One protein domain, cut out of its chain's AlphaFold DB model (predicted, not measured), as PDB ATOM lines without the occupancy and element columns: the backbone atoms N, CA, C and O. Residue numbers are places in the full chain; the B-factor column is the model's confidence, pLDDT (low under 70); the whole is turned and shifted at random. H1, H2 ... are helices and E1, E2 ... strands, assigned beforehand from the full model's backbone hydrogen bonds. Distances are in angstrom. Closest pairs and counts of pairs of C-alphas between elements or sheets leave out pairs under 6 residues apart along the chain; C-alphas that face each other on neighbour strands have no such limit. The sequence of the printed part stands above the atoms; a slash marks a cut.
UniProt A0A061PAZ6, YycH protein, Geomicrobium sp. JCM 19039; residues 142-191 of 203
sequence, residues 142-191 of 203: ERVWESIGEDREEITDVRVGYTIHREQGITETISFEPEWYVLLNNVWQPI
ATOM      1  N   GLU A 142      30.923  56.177  12.454       89.69
ATOM      2  CA  GLU A 142      32.178  56.917  12.251       89.69
ATOM      3  C   GLU A 142      33.384  56.117  12.759       89.69
ATOM      4  O   GLU A 142      34.348  55.922  12.022       89.69
ATOM      5  N   ARG A 143      33.282  55.548  13.966       90.06
ATOM      6  CA  ARG A 143      34.329  54.699  14.545       90.06
ATOM      7  C   ARG A 143      34.508  53.392  13.770       90.06
ATOM      8  O   ARG A 143      35.630  52.934  13.605       90.06
ATOM      9  N   VAL A 144      33.413  52.823  13.259       91.38
ATOM     10  CA  VAL A 144      33.438  51.665  12.341       91.38
ATOM     11  C   VAL A 144      34.241  51.985  11.087       91.38
ATOM     12  O   VAL A 144      35.078  51.206  10.646       91.38
ATOM     13  N   TRP A 145      34.004  53.155  10.503       87.56
ATOM     14  CA  TRP A 145      34.715  53.565   9.305       87.56
ATOM     15  C   TRP A 145      36.207  53.796   9.565       87.56
ATOM     16  O   TRP A 145      37.038  53.476   8.712       87.56
ATOM     17  N   GLU A 146      36.556  54.342  10.729       87.94
ATOM     18  CA  GLU A 146      37.942  54.535  11.162       87.94
ATOM     19  C   GLU A 146      38.674  53.207  11.394       87.94
ATOM     20  O   GLU A 146      39.810  53.076  10.937       87.94
ATOM     21  N   SER A 147      38.029  52.216  12.023       86.38
ATOM     22  CA  SER A 147      38.659  50.923  12.333       86.38
ATOM     23  C   SER A 147      38.945  50.066  11.099       86.38
ATOM     24  O   SER A 147      39.940  49.353  11.075       86.38
ATOM     25  N   ILE A 148      38.128  50.177  10.049       86.12
ATOM     26  CA  ILE A 148      38.295  49.418   8.800       86.12
ATOM     27  C   ILE A 148      39.588  49.789   8.034       86.12
ATOM     28  O   ILE A 148      40.099  48.988   7.252       86.12
ATOM     29  N   GLY A 149      40.151  50.984   8.240       79.75
ATOM     30  CA  GLY A 149      41.477  51.328   7.706       79.75
ATOM     31  C   GLY A 149      41.603  51.287   6.172       79.75
ATOM     32  O   GLY A 149      40.785  51.879   5.463       79.75
ATOM     33  N   GLU A 150      42.675  50.663   5.664       75.25
ATOM     34  CA  GLU A 150      43.016  50.596   4.228       75.25
ATOM     35  C   GLU A 150      42.296  49.464   3.469       75.25
ATOM     36  O   GLU A 150      42.176  49.543   2.248       75.25
ATOM     37  N   ASP A 151      41.707  48.482   4.162       72.88
ATOM     38  CA  ASP A 151      41.053  47.301   3.559       72.88
ATOM     39  C   ASP A 151      39.666  47.600   2.948       72.88
ATOM     40  O   ASP A 151      38.927  46.713   2.515       72.88
ATOM     41  N   ARG A 152      39.292  48.882   2.878       81.06
ATOM     42  CA  ARG A 152      37.982  49.358   2.402       81.06
ATOM     43  C   ARG A 152      37.643  48.909   0.989       81.06
ATOM     44  O   ARG A 152      36.466  48.757   0.681       81.06
ATOM     45  N   GLU A 153      38.642  48.759   0.125       84.38
ATOM     46  CA  GLU A 153      38.420  48.427  -1.287       84.38
ATOM     47  C   GLU A 153      37.936  46.985  -1.488       84.38
ATOM     48  O   GLU A 153      37.271  46.696  -2.482       84.38
ATOM     49  N   GLU A 154      38.222  46.093  -0.539       87.56
ATOM     50  CA  GLU A 154      37.828  44.683  -0.598       87.56
ATOM     51  C   GLU A 154      36.509  44.403   0.147       87.56
ATOM     52  O   GLU A 154      35.899  43.340  -0.019       87.56
ATOM     53  N   ILE A 155      36.038  45.363   0.950       91.69
ATOM     54  CA  ILE A 155      34.808  45.244   1.731       91.69
ATOM     55  C   ILE A 155      33.594  45.537   0.856       91.69
ATOM     56  O   ILE A 155      33.442  46.603   0.265       91.69
ATOM     57  N   THR A 156      32.682  44.573   0.827       93.38
ATOM     58  CA  THR A 156      31.468  44.630   0.002       93.38
ATOM     59  C   THR A 156      30.221  45.029   0.788       93.38
ATOM     60  O   THR A 156      29.240  45.464   0.187       93.38
ATOM     61  N   ASP A 157      30.250  44.914   2.119       93.62
ATOM     62  CA  ASP A 157      29.133  45.251   3.004       93.62
ATOM     63  C   ASP A 157      29.624  45.491   4.442       93.62
ATOM     64  O   ASP A 157      30.646  44.941   4.852       93.62
ATOM     65  N   VAL A 158      28.880  46.293   5.207       94.56
ATOM     66  CA  VAL A 158      29.112  46.565   6.632       94.56
ATOM     67  C   VAL A 158      27.763  46.665   7.336       94.56
ATOM     68  O   VAL A 158      26.906  47.455   6.930       94.56
ATOM     69  N   ARG A 159      27.557  45.897   8.410       95.00
ATOM     70  CA  ARG A 159      26.297  45.913   9.176       95.00
ATOM     71  C   ARG A 159      26.459  45.348  10.581       95.00
ATOM     72  O   ARG A 159      27.442  44.682  10.877       95.00
ATOM     73  N   VAL A 160      25.450  45.574  11.415       95.25
ATOM     74  CA  VAL A 160      25.321  44.891  12.705       95.25
ATOM     75  C   VAL A 160      24.835  43.458  12.482       95.25
ATOM     76  O   VAL A 160      23.935  43.219  11.669       95.25
ATOM     77  N   GLY A 161      25.424  42.522  13.215       95.31
ATOM     78  CA  GLY A 161      25.006  41.128  13.295       95.31
ATOM     79  C   GLY A 161      25.175  40.589  14.707       95.31
ATOM     80  O   GLY A 161      25.726  41.268  15.566       95.31
ATOM     81  N   TYR A 162      24.701  39.371  14.934       94.44
ATOM     82  CA  TYR A 162      24.925  38.657  16.186       94.44
ATOM     83  C   TYR A 162      26.025  37.606  16.052       94.44
ATOM     84  O   TYR A 162      26.059  36.872  15.060       94.44
ATOM     85  N   THR A 163      26.846  37.492  17.089       92.75
ATOM     86  CA  THR A 163      27.682  36.326  17.383       92.75
ATOM     87  C   THR A 163      26.938  35.413  18.348       92.75
ATOM     88  O   THR A 163      26.334  35.890  19.312       92.75
ATOM     89  N   ILE A 164      26.925  34.102  18.085       89.75
ATOM     90  CA  ILE A 164      26.340  33.131  19.014       89.75
ATOM     91  C   ILE A 164      27.406  32.688  20.011       89.75
ATOM     92  O   ILE A 164      28.464  32.190  19.629       89.75
ATOM     93  N   HIS A 165      27.074  32.771  21.295       87.44
ATOM     94  CA  HIS A 165      27.854  32.157  22.361       87.44
ATOM     95  C   HIS A 165      27.029  31.071  23.032       87.44
ATOM     96  O   HIS A 165      25.842  31.242  23.322       87.44
ATOM     97  N   ARG A 166      27.676  29.932  23.272       82.62
ATOM     98  CA  ARG A 166      27.060  28.791  23.936       82.62
ATOM     99  C   ARG A 166      27.833  28.426  25.182       82.62
ATOM    100  O   ARG A 166      29.020  28.113  25.120       82.62
ATOM    101  N   GLU A 167      27.128  28.398  26.298       82.38
ATOM    102  CA  GLU A 167      27.679  27.989  27.579       82.38
ATOM    103  C   GLU A 167      27.042  26.674  28.019       82.38
ATOM    104  O   GLU A 167      25.826  26.570  28.227       82.38
ATOM    105  N   GLN A 168      27.880  25.647  28.163       73.62
ATOM    106  CA  GLN A 168      27.460  24.357  28.698       73.62
ATOM    107  C   GLN A 168      27.498  24.406  30.231       73.62
ATOM    108  O   GLN A 168      28.566  24.445  30.840       73.62
ATOM    109  N   GLY A 169      26.318  24.406  30.853       69.44
ATOM    110  CA  GLY A 169      26.138  24.370  32.307       69.44
ATOM    111  C   GLY A 169      25.115  23.315  32.742       69.44
ATOM    112  O   GLY A 169      24.913  22.309  32.069       69.44
ATOM    113  N   ILE A 170      24.432  23.550  33.871       67.75
ATOM    114  CA  ILE A 170      23.281  22.719  34.298       67.75
ATOM    115  C   ILE A 170      22.137  22.818  33.271       67.75
ATOM    116  O   ILE A 170      21.403  21.858  33.047       67.75
ATOM    117  N   THR A 171      22.013  23.982  32.636       70.00
ATOM    118  CA  THR A 171      21.170  24.242  31.471       70.00
ATOM    119  C   THR A 171      22.040  24.860  30.387       70.00
ATOM    120  O   THR A 171      22.836  25.751  30.687       70.00
ATOM    121  N   GLU A 172      21.894  24.403  29.143       75.69
ATOM    122  CA  GLU A 172      22.536  25.054  27.998       75.69
ATOM    123  C   GLU A 172      21.980  26.474  27.854       75.69
ATOM    124  O   GLU A 172      20.763  26.675  27.855       75.69
ATOM    125  N   THR A 173      22.881  27.452  27.780       81.94
ATOM    126  CA  THR A 173      22.530  28.857  27.568       81.94
ATOM    127  C   THR A 173      23.104  29.305  26.236       81.94
ATOM    128  O   THR A 173      24.292  29.115  25.979       81.94
ATOM    129  N   ILE A 174      22.244  29.884  25.402       84.06
ATOM    130  CA  ILE A 174      22.614  30.500  24.131       84.06
ATOM    131  C   ILE A 174      22.407  32.002  24.288       84.06
ATOM    132  O   ILE A 174      21.298  32.441  24.608       84.06
ATOM    133  N   SER A 175      23.465  32.777  24.081       86.50
ATOM    134  CA  SER A 175      23.424  34.236  24.050       86.50
ATOM    135  C   SER A 175      23.807  34.754  22.669       86.50
ATOM    136  O   SER A 175      24.522  34.105  21.906       86.50
ATOM    137  N   PHE A 176      23.275  35.932  22.354       88.81
ATOM    138  CA  PHE A 176      23.528  36.648  21.113       88.81
ATOM    139  C   PHE A 176      24.220  37.958  21.459       88.81
ATOM    140  O   PHE A 176      23.604  38.832  22.074       88.81
ATOM    141  N   GLU A 177      25.487  38.079  21.087       91.06
ATOM    142  CA  GLU A 177      26.284  39.286  21.302       91.06
ATOM    143  C   GLU A 177      26.235  40.137  20.028       91.06
ATOM    144  O   GLU A 177      26.568  39.636  18.948       91.06
ATOM    145  N   PRO A 178      25.683  41.365  20.074       92.88
ATOM    146  CA  PRO A 178      25.632  42.222  18.900       92.88
ATOM    147  C   PRO A 178      27.034  42.747  18.589       92.88
ATOM    148  O   PRO A 178      27.710  43.254  19.468       92.88
ATOM    149  N   GLU A 179      27.441  42.713  17.325       94.00
ATOM    150  CA  GLU A 179      28.738  43.224  16.881       94.00
ATOM    151  C   GLU A 179      28.625  43.874  15.496       94.00
ATOM    152  O   GLU A 179      27.683  43.629  14.730       94.00
ATOM    153  N   TRP A 180      29.596  44.719  15.148       95.50
ATOM    154  CA  TRP A 180      29.755  45.189  13.774       95.50
ATOM    155  C   TRP A 180      30.515  44.160  12.950       95.50
ATOM    156  O   TRP A 180      31.554  43.666  13.368       95.50
ATOM    157  N   TYR A 181      30.027  43.908  11.742       95.38
ATOM    158  CA  TYR A 181      30.603  42.961  10.803       95.38
ATOM    159  C   TYR A 181      30.920  43.625   9.466       95.38
ATOM    160  O   TYR A 181      30.144  44.451   8.974       95.38
ATOM    161  N   VAL A 182      32.013  43.190   8.840       94.56
ATOM    162  CA  VAL A 182      32.353  43.480   7.439       94.56
ATOM    163  C   VAL A 182      32.220  42.223   6.587       94.56
ATOM    164  O   VAL A 182      32.511  41.118   7.045       94.56
ATOM    165  N   LEU A 183      31.780  42.380   5.338       92.94
ATOM    166  CA  LEU A 183      31.775  41.311   4.342       92.94
ATOM    167  C   LEU A 183      33.009  41.442   3.451       92.94
ATOM    168  O   LEU A 183      33.030  42.251   2.517       92.94
ATOM    169  N   LEU A 184      34.010  40.612   3.728       90.06
ATOM    170  CA  LEU A 184      35.280  40.564   3.013       90.06
ATOM    171  C   LEU A 184      35.408  39.211   2.311       90.06
ATOM    172  O   LEU A 184      35.248  38.167   2.939       90.06
ATOM    173  N   ASN A 185      35.673  39.207   1.002       87.50
ATOM    174  CA  ASN A 185      35.818  37.969   0.220       87.50
ATOM    175  C   ASN A 185      34.647  36.976   0.417       87.50
ATOM    176  O   ASN A 185      34.839  35.763   0.488       87.50
ATOM    177  N   ASN A 186      33.419  37.505   0.508       85.19
ATOM    178  CA  ASN A 186      32.180  36.752   0.740       85.19
ATOM    179  C   ASN A 186      32.108  36.020   2.104       85.19
ATOM    180  O   ASN A 186      31.299  35.105   2.279       85.19
ATOM    181  N   VAL A 187      32.928  36.435   3.074       88.25
ATOM    182  CA  VAL A 187      32.933  35.953   4.461       88.25
ATOM    183  C   VAL A 187      32.658  37.124   5.404       88.25
ATOM    184  O   VAL A 187      33.267  38.186   5.291       88.25
ATOM    185  N   TRP A 188      31.714  36.933   6.323       92.56
ATOM    186  CA  TRP A 188      31.445  37.902   7.382       92.56
ATOM    187  C   TRP A 188      32.507  37.785   8.470       92.56
ATOM    188  O   TRP A 188      32.797  36.682   8.933       92.56
ATOM    189  N   GLN A 189      33.081  38.916   8.866       92.12
ATOM    190  CA  GLN A 189      34.094  39.000   9.915       92.12
ATOM    191  C   GLN A 189      33.713  40.100  10.911       92.12
ATOM    192  O   GLN A 189      33.341  41.191  10.462       92.12
ATOM    193  N   PRO A 190      33.774  39.837  12.228       93.00
ATOM    194  CA  PRO A 190      33.546  40.867  13.231       93.00
ATOM    195  C   PRO A 190      34.670  41.909  13.193       93.00
ATOM    196  O   PRO A 190      35.817  41.602  12.857       93.00
ATOM    197  N   ILE A 191      34.333  43.153  13.520       91.50
ATOM    198  CA  ILE A 191      35.283  44.262  13.602       91.50
ATOM    199  C   ILE A 191      35.841  44.330  15.019       91.50
ATOM    200  O   ILE A 191      35.109  44.619  15.963       91.50
TER     201      ILE A 191
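What this domain is: This is residues 142 to 191 of the 203 residues of the protein "YycH protein" of Geomicrobium sp. JCM 19039 (UniProt A0A061PAZ6). A long two-stranded hairpin of E1 and E2 makes the length of this domain, and both strands bend sharply; near the end away from the hairpin's turn, the short strand E3 folds back beside the last part of E2, and the small helix H1 only grazes the sheet. The printed part has 50 residues, with one named helix and three named strands in the order H1, E1, E2, E3. The sheet runs E1, E2, E3, antiparallel throughout, and the class is mostly strand. The whole is only just loose, close to extended, with a radius of gyration of the C-alphas of 14.2 A and spans of 46 by 23 by 13 A.

Where its parts are: Find C-alpha 155 at (34.808, 45.244, 1.731); from there E1 runs through residues 155 to 167, 31.9 A long, and bends by 70 degrees at residue 158. E2, residues 173 to 184, comes back over 30.0 A and bends by 70 degrees at residue 180. E3, residues 187 to 190, spans 10.1 A and ends at (33.546, 40.867, 13.231). H1, residues 142 to 147, spans 8.8 A from (32.178, 56.917, 12.251).

How they stand to each other: E1, E2 and E3 form a meander, each strand the antiparallel neighbour of the one before. In the hairpin E1 and E2, look at N 161 and O 179, 2.9 A apart and within hydrogen-bond range. In the hairpin E2 and E3, N 182 and O 189 are within range at 2.9 A. The closest C-alphas of H1 and E2 are those of Val 144 and Trp 180, 7.6 A apart. Within H1, every O i to N i+4 pair is within hydrogen-bond range.

The domain as a whole: The C-alphas of Glu 153 and Ile 170 are the two farthest apart, at 46.4 A. The printed part has no cut and no long link. Mean pLDDT of the printed part is 87.3; look for values under 70 at residues 169 to 170.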